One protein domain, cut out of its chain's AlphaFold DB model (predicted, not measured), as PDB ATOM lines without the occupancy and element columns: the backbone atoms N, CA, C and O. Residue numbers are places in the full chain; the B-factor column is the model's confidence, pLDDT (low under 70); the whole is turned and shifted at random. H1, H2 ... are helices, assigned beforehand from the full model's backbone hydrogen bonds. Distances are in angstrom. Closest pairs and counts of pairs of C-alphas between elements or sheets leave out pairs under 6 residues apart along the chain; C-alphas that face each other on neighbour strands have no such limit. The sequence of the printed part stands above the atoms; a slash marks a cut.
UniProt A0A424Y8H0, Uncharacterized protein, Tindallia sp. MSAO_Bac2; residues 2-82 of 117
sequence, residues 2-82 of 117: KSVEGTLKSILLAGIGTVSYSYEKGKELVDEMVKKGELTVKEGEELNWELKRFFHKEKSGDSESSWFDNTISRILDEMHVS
ATOM      1  N   LYS A   2      -9.217  50.838 -11.736       57.12
ATOM      2  CA  LYS A   2      -9.023  50.286 -13.081       57.12
ATOM      3  C   LYS A   2      -9.957  49.075 -13.214       57.12
ATOM      4  O   LYS A   2     -10.077  48.311 -12.263       57.12
ATOM      5  N   SER A   3     -10.662  48.943 -14.336       76.00
ATOM      6  CA  SER A   3     -11.490  47.759 -14.606       76.00
ATOM      7  C   SER A   3     -10.590  46.532 -14.798       76.00
ATOM      8  O   SER A   3      -9.477  46.670 -15.324       76.00
ATOM      9  N   VAL A   4     -11.062  45.344 -14.408       79.44
ATOM     10  CA  VAL A   4     -10.360  44.067 -14.640       79.44
ATOM     11  C   VAL A   4     -10.068  43.901 -16.138       79.44
ATOM     12  O   VAL A   4      -8.925  43.656 -16.518       79.44
ATOM     13  N   GLU A   5     -11.041  44.237 -16.991       80.69
ATOM     14  CA  GLU A   5     -10.901  44.239 -18.451       80.69
ATOM     15  C   GLU A   5      -9.766  45.160 -18.938       80.69
ATOM     16  O   GLU A   5      -8.941  44.769 -19.762       80.69
ATOM     17  N   GLY A   6      -9.684  46.386 -18.412       82.06
ATOM     18  CA  GLY A   6      -8.633  47.335 -18.796       82.06
ATOM     19  C   GLY A   6      -7.240  46.889 -18.340       82.06
ATOM     20  O   GLY A   6      -6.243  47.114 -19.028       82.06
ATOM     21  N   THR A   7      -7.169  46.209 -17.196       84.25
ATOM     22  CA  THR A   7      -5.917  45.652 -16.670       84.25
ATOM     23  C   THR A   7      -5.468  44.453 -17.504       84.25
ATOM     24  O   THR A   7      -4.297  44.369 -17.864       84.25
ATOM     25  N   LEU A   8      -6.402  43.594 -17.923       85.88
ATOM     26  CA  LEU A   8      -6.141  42.498 -18.854       85.88
ATOM     27  C   LEU A   8      -5.600  43.014 -20.198       85.88
ATOM     28  O   LEU A   8      -4.580  42.514 -20.669       85.88
ATOM     29  N   LYS A   9      -6.218  44.058 -20.776       81.56
ATOM     30  CA  LYS A   9      -5.739  44.728 -22.006       81.56
ATOM     31  C   LYS A   9      -4.320  45.284 -21.851       81.56
ATOM     32  O   LYS A   9      -3.501  45.150 -22.756       81.56
ATOM     33  N   SER A  10      -4.012  45.860 -20.692       81.31
ATOM     34  CA  SER A  10      -2.679  46.400 -20.395       81.31
ATOM     35  C   SER A  10      -1.613  45.298 -20.317       81.31
ATOM     36  O   SER A  10      -0.517  45.460 -20.845       81.31
ATOM     37  N   ILE A  11      -1.942  44.157 -19.701       83.06
ATOM     38  CA  ILE A  11      -1.057  42.984 -19.616       83.06
ATOM     39  C   ILE A  11      -0.849  42.348 -20.992       83.06
ATOM     40  O   ILE A  11       0.276  42.002 -21.348       83.06
ATOM     41  N   LEU A  12      -1.921  42.243 -21.783       80.44
ATOM     42  CA  LEU A  12      -1.877  41.806 -23.178       80.44
ATOM     43  C   LEU A  12      -0.893  42.661 -23.983       80.44
ATOM     44  O   LEU A  12       0.044  42.119 -24.562       80.44
ATOM     45  N   LEU A  13      -1.046  43.991 -23.954       79.00
ATOM     46  CA  LEU A  13      -0.140  44.926 -24.630       79.00
ATOM     47  C   LEU A  13       1.309  44.799 -24.181       79.00
ATOM     48  O   LEU A  13       2.205  44.787 -25.019       79.00
ATOM     49  N   ALA A  14       1.545  44.699 -22.873       80.19
ATOM     50  CA  ALA A  14       2.888  44.523 -22.333       80.19
ATOM     51  C   ALA A  14       3.543  43.217 -22.829       80.19
ATOM     52  O   ALA A  14       4.769  43.116 -22.869       80.19
ATOM     53  N   GLY A  15       2.733  42.230 -23.231       72.81
ATOM     54  CA  GLY A  15       3.170  40.982 -23.849       72.81
ATOM     55  C   GLY A  15       3.322  41.017 -25.379       72.81
ATOM     56  O   GLY A  15       4.045  40.167 -25.912       72.81
ATOM     57  N   ILE A  16       2.697  41.968 -26.092       67.50
ATOM     58  CA  ILE A  16       2.790  42.112 -27.557       67.50
ATOM     59  C   ILE A  16       4.208  42.576 -27.916       67.50
ATOM     60  O   ILE A  16       4.577  43.732 -27.749       67.50
ATOM     61  N   GLY A  17       5.035  41.637 -28.379       60.34
ATOM     62  CA  GLY A  17       6.453  41.859 -28.692       60.34
ATOM     63  C   GLY A  17       7.361  40.766 -28.135       60.34
ATOM     64  O   GLY A  17       8.441  40.520 -28.673       60.34
ATOM     65  N   THR A  18       6.896  40.036 -27.119       70.81
ATOM     66  CA  THR A  18       7.489  38.739 -26.791       70.81
ATOM     67  C   THR A  18       7.072  37.741 -27.869       70.81
ATOM     68  O   THR A  18       5.908  37.678 -28.254       70.81
ATOM     69  N   VAL A  19       8.021  36.959 -28.390       57.97
ATOM     70  CA  VAL A  19       7.784  35.962 -29.459       57.97
ATOM     71  C   VAL A  19       6.759  34.879 -29.081       57.97
ATOM     72  O   VAL A  19       6.365  34.088 -29.929       57.97
ATOM     73  N   SER A  20       6.307  34.844 -27.826       66.06
ATOM     74  CA  SER A  20       5.328  33.892 -27.315       66.06
ATOM     75  C   SER A  20       4.412  34.561 -26.291       66.06
ATOM     76  O   SER A  20       4.735  34.632 -25.100       66.06
ATOM     77  N   TYR A  21       3.251  35.019 -26.743       72.56
ATOM     78  CA  TYR A  21       2.189  35.415 -25.832       72.56
ATOM     79  C   TYR A  21       1.530  34.155 -25.245       72.56
ATOM     80  O   TYR A  21       1.035  33.309 -25.988       72.56
ATOM     81  N   SER A  22       1.568  33.987 -23.919       80.81
ATOM     82  CA  SER A  22       1.029  32.802 -23.238       80.81
ATOM     83  C   SER A  22       0.376  33.146 -21.901       80.81
ATOM     84  O   SER A  22       0.690  34.165 -21.278       80.81
ATOM     85  N   TYR A  23      -0.506  32.260 -21.428       85.38
ATOM     86  CA  TYR A  23      -1.124  32.376 -20.105       85.38
ATOM     87  C   TYR A  23      -0.084  32.512 -18.987       85.38
ATOM     88  O   TYR A  23      -0.250  33.334 -18.090       85.38
ATOM     89  N   GLU A  24       1.003  31.740 -19.053       85.38
ATOM     90  CA  GLU A  24       2.065  31.771 -18.042       85.38
ATOM     91  C   GLU A  24       2.735  33.143 -17.972       85.38
ATOM     92  O   GLU A  24       2.979  33.647 -16.877       85.38
ATOM     93  N   LYS A  25       2.954  33.780 -19.129       86.12
ATOM     94  CA  LYS A  25       3.523  35.128 -19.198       86.12
ATOM     95  C   LYS A  25       2.565  36.204 -18.712       86.12
ATOM     96  O   LYS A  25       2.982  37.082 -17.964       86.12
ATOM     97  N   GLY A  26       1.282  36.108 -19.055       87.75
ATOM     98  CA  GLY A  26       0.282  37.018 -18.499       87.75
ATOM     99  C   GLY A  26       0.163  36.880 -16.976       87.75
ATOM    100  O   GLY A  26       0.123  37.884 -16.275       87.75
ATOM    101  N   LYS A  27       0.186  35.648 -16.449       90.44
ATOM    102  CA  LYS A  27       0.115  35.382 -15.007       90.44
ATOM    103  C   LYS A  27       1.321  35.951 -14.261       90.44
ATOM    104  O   LYS A  27       1.153  36.543 -13.201       90.44
ATOM    105  N   GLU A  28       2.522  35.793 -14.816       90.44
ATOM    106  CA  GLU A  28       3.754  36.361 -14.255       90.44
ATOM    107  C   GLU A  28       3.635  37.885 -14.070       90.44
ATOM    108  O   GLU A  28       3.972  38.402 -13.004       90.44
ATOM    109  N   LEU A  29       3.062  38.583 -15.059       89.38
ATOM    110  CA  LEU A  29       2.807  40.025 -14.993       89.38
ATOM    111  C   LEU A  29       1.743  40.389 -13.944       89.38
ATOM    112  O   LEU A  29       1.952  41.327 -13.177       89.38
ATOM    113  N   VAL A  30       0.638  39.636 -13.859       91.69
ATOM    114  CA  VAL A  30      -0.380  39.828 -12.803       91.69
ATOM    115  C   VAL A  30       0.258  39.699 -11.416       91.69
ATOM    116  O   VAL A  30       0.082  40.570 -10.562       91.69
ATOM    117  N   ASP A  31       1.031  38.635 -11.197       92.62
ATOM    118  CA  ASP A  31       1.680  38.355  -9.917       92.62
ATOM    119  C   ASP A  31       2.713  39.445  -9.560       92.62
ATOM    120  O   ASP A  31       2.871  39.799  -8.388       92.62
ATOM    121  N   GLU A  32       3.406  40.019 -10.549       91.88
ATOM    122  CA  GLU A  32       4.315  41.153 -10.356       91.88
ATOM    123  C   GLU A  32       3.570  42.429  -9.935       91.88
ATOM    124  O   GLU A  32       4.001  43.110  -9.001       91.88
ATOM    125  N   MET A  33       2.430  42.730 -10.561       89.62
ATOM    126  CA  MET A  33       1.597  43.885 -10.206       89.62
ATOM    127  C   MET A  33       1.025  43.767  -8.784       89.62
ATOM    128  O   MET A  33       0.987  44.755  -8.049       89.62
ATOM    129  N   VAL A  34       0.659  42.554  -8.347       93.06
ATOM    130  CA  VAL A  34       0.261  42.293  -6.951       93.06
ATOM    131  C   VAL A  34       1.437  42.511  -5.996       93.06
ATOM    132  O   VAL A  34       1.294  43.192  -4.982       93.06
ATOM    133  N   LYS A  35       2.628  41.988  -6.323       93.88
ATOM    134  CA  LYS A  35       3.842  42.179  -5.504       93.88
ATOM    135  C   LYS A  35       4.234  43.650  -5.364       93.88
ATOM    136  O   LYS A  35       4.699  44.051  -4.301       93.88
ATOM    137  N   LYS A  36       4.045  44.445  -6.419       94.00
ATOM    138  CA  LYS A  36       4.300  45.895  -6.426       94.00
ATOM    139  C   LYS A  36       3.226  46.707  -5.692       94.00
ATOM    140  O   LYS A  36       3.413  47.904  -5.499       94.00
ATOM    141  N   GLY A  37       2.123  46.080  -5.274       91.94
ATOM    142  CA  GLY A  37       0.988  46.763  -4.650       91.94
ATOM    143  C   GLY A  37       0.143  47.575  -5.636       91.94
ATOM    144  O   GLY A  37      -0.662  48.400  -5.212       91.94
ATOM    145  N   GLU A  38       0.318  47.354  -6.942       90.06
ATOM    146  CA  GLU A  38      -0.495  47.974  -7.994       90.06
ATOM    147  C   GLU A  38      -1.874  47.308  -8.121       90.06
ATOM    148  O   GLU A  38      -2.821  47.944  -8.582       90.06
ATOM    149  N   LEU A  39      -1.976  46.045  -7.692       90.69
ATOM    150  CA  LEU A  39      -3.209  45.273  -7.568       90.69
ATOM    151  C   LEU A  39      -3.316  44.682  -6.162       90.69
ATOM    152  O   LEU A  39      -2.321  44.272  -5.560       90.69
ATOM    153  N   THR A  40      -4.536  44.577  -5.645       93.00
ATOM    154  CA  THR A  40      -4.795  43.754  -4.460       93.00
ATOM    155  C   THR A  40      -4.712  42.267  -4.808       93.00
ATOM    156  O   THR A  40      -4.895  41.867  -5.956       93.00
ATOM    157  N   VAL A  41      -4.500  41.411  -3.800       92.75
ATOM    158  CA  VAL A  41      -4.490  39.945  -3.990       92.75
ATOM    159  C   VAL A  41      -5.792  39.456  -4.634       92.75
ATOM    160  O   VAL A  41      -5.755  38.635  -5.541       92.75
ATOM    161  N   LYS A  42      -6.936  40.014  -4.219       92.06
ATOM    162  CA  LYS A  42      -8.252  39.655  -4.766       92.06
ATOM    163  C   LYS A  42      -8.403  40.054  -6.234       92.06
ATOM    164  O   LYS A  42      -8.885  39.252  -7.025       92.06
ATOM    165  N   GLU A  43      -7.968  41.260  -6.600       90.25
ATOM    166  CA  GLU A  43      -7.984  41.714  -7.998       90.25
ATOM    167  C   GLU A  43      -7.041  40.871  -8.865       90.25
ATOM    168  O   GLU A  43      -7.386  40.531  -9.993       90.25
ATOM    169  N   GLY A  44      -5.879  40.476  -8.337       92.50
ATOM    170  CA  GLY A  44      -4.959  39.571  -9.028       92.50
ATOM    171  C   GLY A  44      -5.545  38.174  -9.258       92.50
ATOM    172  O   GLY A  44      -5.372  37.599 -10.331       92.50
ATOM    173  N   GLU A  45      -6.276  37.626  -8.286       92.50
ATOM    174  CA  GLU A  45      -6.972  36.340  -8.426       92.50
ATOM    175  C   GLU A  45      -8.091  36.391  -9.476       92.50
ATOM    176  O   GLU A  45      -8.177  35.503 -10.328       92.50
ATOM    177  N   GLU A  46      -8.915  37.441  -9.445       92.50
ATOM    178  CA  GLU A  46      -9.979  37.677 -10.426       92.50
ATOM    179  C   GLU A  46      -9.404  37.830 -11.840       92.50
ATOM    180  O   GLU A  46      -9.843  37.163 -12.781       92.50
ATOM    181  N   LEU A  47      -8.338  38.618 -11.972       91.56
ATOM    182  CA  LEU A  47      -7.651  38.834 -13.238       91.56
ATOM    183  C   LEU A  47      -6.989  37.553 -13.766       91.56
ATOM    184  O   LEU A  47      -7.069  37.267 -14.957       91.56
ATOM    185  N   ASN A  48      -6.397  36.731 -12.896       91.19
ATOM    186  CA  ASN A  48      -5.858  35.422 -13.276       91.19
ATOM    187  C   ASN A  48      -6.947  34.467 -13.789       91.19
ATOM    188  O   ASN A  48      -6.677  33.642 -14.671       91.19
ATOM    189  N   TRP A  49      -8.166  34.558 -13.254       90.69
ATOM    190  CA  TRP A  49      -9.305  33.775 -13.729       90.69
ATOM    191  C   TRP A  49      -9.774  34.239 -15.109       90.69
ATOM    192  O   TRP A  49      -9.981  33.404 -15.996       90.69
ATOM    193  N   GLU A  50      -9.875  35.551 -15.329       87.44
ATOM    194  CA  GLU A  50     -10.202  36.110 -16.644       87.44
ATOM    195  C   GLU A  50      -9.136  35.794 -17.687       87.44
ATOM    196  O   GLU A  50      -9.469  35.354 -18.787       87.44
ATOM    197  N   LEU A  51      -7.860  35.930 -17.324       88.25
ATOM    198  CA  LEU A  51      -6.734  35.565 -18.172       88.25
ATOM    199  C   LEU A  51      -6.828  34.086 -18.561       88.25
ATOM    200  O   LEU A  51      -6.760  33.740 -19.738       88.25
ATOM    201  N   LYS A  52      -7.081  33.192 -17.597       86.94
ATOM    202  CA  LYS A  52      -7.268  31.766 -17.884       86.94
ATOM    203  C   LYS A  52      -8.446  31.541 -18.825       86.94
ATOM    204  O   LYS A  52      -8.321  30.755 -19.756       86.94
ATOM    205  N   ARG A  53      -9.574  32.217 -18.600       84.81
ATOM    206  CA  ARG A  53     -10.773  32.116 -19.441       84.81
ATOM    207  C   ARG A  53     -10.508  32.606 -20.860       84.81
ATOM    208  O   ARG A  53     -10.961  31.948 -21.788       84.81
ATOM    209  N   PHE A  54      -9.767  33.697 -21.021       80.50
ATOM    210  CA  PHE A  54      -9.339  34.223 -22.313       80.50
ATOM    211  C   PHE A  54      -8.585  33.146 -23.110       80.50
ATOM    212  O   PHE A  54      -9.034  32.775 -24.184       80.50
ATOM    213  N   PHE A  55      -7.565  32.516 -22.522       77.88
ATOM    214  CA  PHE A  55      -6.807  31.428 -23.166       77.88
ATOM    215  C   PHE A  55      -7.484  30.037 -23.138       77.88
ATOM    216  O   PHE A  55      -7.002  29.087 -23.732       77.88
ATOM    217  N   HIS A  56      -8.571  29.820 -22.389       74.81
ATOM    218  CA  HIS A  56      -9.263  28.512 -22.351       74.81
ATOM    219  C   HIS A  56     -10.518  28.471 -23.222       74.81
ATOM    220  O   HIS A  56     -10.899  27.389 -23.670       74.81
ATOM    221  N   LYS A  57     -11.147  29.623 -23.503       62.59
ATOM    222  CA  LYS A  57     -12.231  29.743 -24.500       62.59
ATOM    223  C   LYS A  57     -11.784  29.270 -25.900       62.59
ATOM    224  O   LYS A  57     -12.615  28.952 -26.737       62.59
ATOM    225  N   GLU A  58     -10.472  29.144 -26.062       56.38
ATOM    226  CA  GLU A  58      -9.658  28.573 -27.136       56.38
ATOM    227  C   GLU A  58      -9.976  27.108 -27.520       56.38
ATOM    228  O   GLU A  58      -9.783  26.730 -28.669       56.38
ATOM    229  N   LYS A  59     -10.492  26.256 -26.617       52.38
ATOM    230  CA  LYS A  59     -10.605  24.798 -26.884       52.38
ATOM    231  C   LYS A  59     -11.942  24.306 -27.448       52.38
ATOM    232  O   LYS A  59     -12.169  23.097 -27.503       52.38
ATOM    233  N   SER A  60     -12.862  25.186 -27.832       49.31
ATOM    234  CA  SER A  60     -14.221  24.787 -28.229       49.31
ATOM    235  C   SER A  60     -14.631  25.356 -29.586       49.31
ATOM    236  O   SER A  60     -15.514  26.198 -29.649       49.31
ATOM    237  N   GLY A  61     -14.030  24.823 -30.655       52.88
ATOM    238  CA  GLY A  61     -14.601  24.815 -32.006       52.88
ATOM    239  C   GLY A  61     -14.424  26.094 -32.832       52.88
ATOM    240  O   GLY A  61     -14.904  27.156 -32.461       52.88
ATOM    241  N   ASP A  62     -13.826  25.905 -34.010       47.00
ATOM    242  CA  ASP A  62     -13.671  26.835 -35.138       47.00
ATOM    243  C   ASP A  62     -12.634  27.971 -35.014       47.00
ATOM    244  O   ASP A  62     -12.781  28.937 -34.274       47.00
ATOM    245  N   SER A  63     -11.611  27.878 -35.875       54.31
ATOM    246  CA  SER A  63     -10.690  28.956 -36.262       54.31
ATOM    247  C   SER A  63      -9.846  29.552 -35.121       54.31
ATOM    248  O   SER A  63     -10.016  30.694 -34.694       54.31
ATOM    249  N   GLU A  64      -8.896  28.732 -34.667       53.03
ATOM    250  CA  GLU A  64      -7.936  28.931 -33.568       53.03
ATOM    251  C   GLU A  64      -7.199  30.286 -33.598       53.03
ATOM    252  O   GLU A  64      -7.034  30.911 -32.554       53.03
ATOM    253  N   SER A  65      -6.836  30.793 -34.778       57.91
ATOM    254  CA  SER A  65      -6.186  32.104 -34.928       57.91
ATOM    255  C   SER A  65      -7.179  33.255 -35.094       57.91
ATOM    256  O   SER A  65      -6.970  34.340 -34.565       57.91
ATOM    257  N   SER A  66      -8.314  33.029 -35.762       59.81
ATOM    258  CA  SER A  66      -9.198  34.117 -36.192       59.81
ATOM    259  C   SER A  66      -9.856  34.854 -35.026       59.81
ATOM    260  O   SER A  66      -9.883  36.083 -35.016       59.81
ATOM    261  N   TRP A  67     -10.381  34.153 -34.015       72.88
ATOM    262  CA  TRP A  67     -11.062  34.830 -32.902       72.88
ATOM    263  C   TRP A  67     -10.078  35.608 -32.013       72.88
ATOM    264  O   TRP A  67     -10.396  36.707 -31.544       72.88
ATOM    265  N   PHE A  68      -8.888  35.041 -31.797       71.88
ATOM    266  CA  PHE A  68      -7.834  35.625 -30.984       71.88
ATOM    267  C   PHE A  68      -7.249  36.851 -31.685       71.88
ATOM    268  O   PHE A  68      -7.268  37.937 -31.109       71.88
ATOM    269  N   ASP A  69      -6.867  36.718 -32.958       74.56
ATOM    270  CA  ASP A  69      -6.342  37.813 -33.777       74.56
ATOM    271  C   ASP A  69      -7.354  38.962 -33.873       74.56
ATOM    272  O   ASP A  69      -6.995  40.123 -33.676       74.56
ATOM    273  N   ASN A  70      -8.646  38.661 -34.070       76.25
ATOM    274  CA  ASN A  70      -9.704  39.676 -34.074       76.25
ATOM    275  C   ASN A  70      -9.869  40.366 -32.711       76.25
ATOM    276  O   ASN A  70     -10.137  41.567 -32.651       76.25
ATOM    277  N   THR A  71      -9.727  39.632 -31.606       77.25
ATOM    278  CA  THR A  71      -9.843  40.213 -30.261       77.25
ATOM    279  C   THR A  71      -8.655  41.118 -29.950       77.25
ATOM    280  O   THR A  71      -8.855  42.230 -29.468       77.25
ATOM    281  N   ILE A  72      -7.435  40.687 -30.279       76.75
ATOM    282  CA  ILE A  72      -6.224  41.501 -30.127       76.75
ATOM    283  C   ILE A  72      -6.282  42.743 -31.018       76.75
ATOM    284  O   ILE A  72      -5.997  43.837 -30.538       76.75
ATOM    285  N   SER A  73      -6.719  42.605 -32.272       78.44
ATOM    286  CA  SER A  73      -6.849  43.731 -33.207       78.44
ATOM    287  C   SER A  73      -7.798  44.799 -32.665       78.44
ATOM    288  O   SER A  73      -7.446  45.969 -32.600       78.44
ATOM    289  N   ARG A  74      -8.958  44.393 -32.133       79.94
ATOM    290  CA  ARG A  74      -9.908  45.325 -31.503       79.94
ATOM    291  C   ARG A  74      -9.340  46.030 -30.276       79.94
ATOM    292  O   ARG A  74      -9.654  47.190 -30.050       79.94
ATOM    293  N   ILE A  75      -8.545  45.327 -29.470       78.25
ATOM    294  CA  ILE A  75      -7.888  45.900 -28.291       78.25
ATOM    295  C   ILE A  75      -6.862  46.959 -28.722       78.25
ATOM    296  O   ILE A  75      -6.797  48.023 -28.111       78.25
ATOM    297  N   LEU A  76      -6.096  46.693 -29.784       76.94
ATOM    298  CA  LEU A  76      -5.148  47.652 -30.358       76.94
ATOM    299  C   LEU A  76      -5.861  48.890 -30.918       76.94
ATOM    300  O   LEU A  76      -5.456  50.008 -30.593       76.94
ATOM    301  N   ASP A  77      -6.954  48.693 -31.660       78.50
ATOM    302  CA  ASP A  77      -7.783  49.777 -32.202       78.50
ATOM    303  C   ASP A  77      -8.382  50.647 -31.084       78.50
ATOM    304  O   ASP A  77      -8.330  51.876 -31.143       78.50
ATOM    305  N   GLU A  78      -8.921  50.016 -30.035       79.38
ATOM    306  CA  GLU A  78      -9.537  50.702 -28.891       79.38
ATOM    307  C   GLU A  78      -8.528  51.543 -28.099       79.38
ATOM    308  O   GLU A  78      -8.883  52.583 -27.548       79.38
ATOM    309  N   MET A  79      -7.265  51.116 -28.050       71.06
ATOM    310  CA  MET A  79      -6.200  51.851 -27.364       71.06
ATOM    311  C   MET A  79      -5.411  52.785 -28.282       71.06
ATOM    312  O   MET A  79      -4.413  53.352 -27.836       71.06
ATOM    313  N   HIS A  80      -5.852  52.964 -29.533       72.31
ATOM    314  CA  HIS A  80      -5.171  53.777 -30.544       72.31
ATOM    315  C   HIS A  80      -3.671  53.458 -30.644       72.31
ATOM    316  O   HIS A  80      -2.837  54.349 -30.818       72.31
ATOM    317  N   VAL A  81      -3.312  52.183 -30.477       71.38
ATOM    318  CA  VAL A  81      -1.919  51.747 -30.548       71.38
ATOM    319  C   VAL A  81      -1.520  51.754 -32.013       71.38
ATOM    320  O   VAL A  81      -2.008  50.935 -32.786       71.38
ATOM    321  N   SER A  82      -0.641  52.684 -32.389       65.19
ATOM    322  CA  SER A  82      -0.162  52.789 -33.764       65.19
ATOM    323  C   SER A  82       0.468  51.475 -34.209       65.19
ATOM    324  O   SER A  82       1.370  50.937 -33.558       65.19
TER     325      SER A  82
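This is residues 2 to 82 of the 117 residues of an uncharacterized protein of Tindallia sp. MSAO_Bac2 (UniProt A0A424Y8H0). Helices H2 and H3 form a long helical hairpin, nearly antiparallel, and H1 crosses one face of it at a steep angle. H4 stands beyond, near H3 and close to H1, about perpendicular to H1 at 79 degrees; residues 59 to 66, of which 59 belongs to H3 and 66 to H4, stick out free. The 81 printed residues have four named helices, H1, H2, H3 and H4 in chain order, and no named strand; the class is all helix. The whole is compact, with a radius of gyration of the C-alphas of 12.9 A and spans of 38 by 31 by 24 A.

H1, residues 4 to 15, touches H2, residues 23 to 35, with residues 11 to 15 alone; the closest C-alphas, of Ile 11 and Gly 26, are 6.2 A apart, at a steep tilt of 67 degrees, opposite ways. H1 touches H3, residues 41 to 59, with residues 4 to 8 alone, C-alphas of Val 4 and Leu 47 closest at 6.1 A, at a steep tilt of 69 degrees, only just short of about perpendicular. H2 and H3 touch as a hairpin at a shallow tilt of 8 degrees, opposite ways, their closest C-alphas, of Val 30 and Gly 44, 5.9 A apart. The helix packing is mostly crossed, but only just: 1 of the 3 touching pairs is at a shallow tilt. H4, residues 66 to 78, is close to H1 but not clearly touching, with the closest C-alphas, of Lys 9 and Ile 75, 6.7 A apart. H3 and H4 are near each other, closest 8.2 A; H2 and H4 are apart. Every O i to N i+4 pair is within hydrogen-bond range in H1, H2 and H4, and 13 of 15 in H3.

H1 begins at C-alpha 4 (-10.360, 44.067, -14.640) and is 16.7 A long. H2 is 18.3 A, H3 28.1 A and H4 18.1 A, ending at C-alpha 78 (-9.537, 50.702, -28.891).

The C-alphas farthest apart, of Gly 37 and Asp 62, are 39.3 A apart. The printed part has no cut and no long link. Mean pLDDT of the printed part is 78.5; 16 residues are under 70, among them residues 57 to 66.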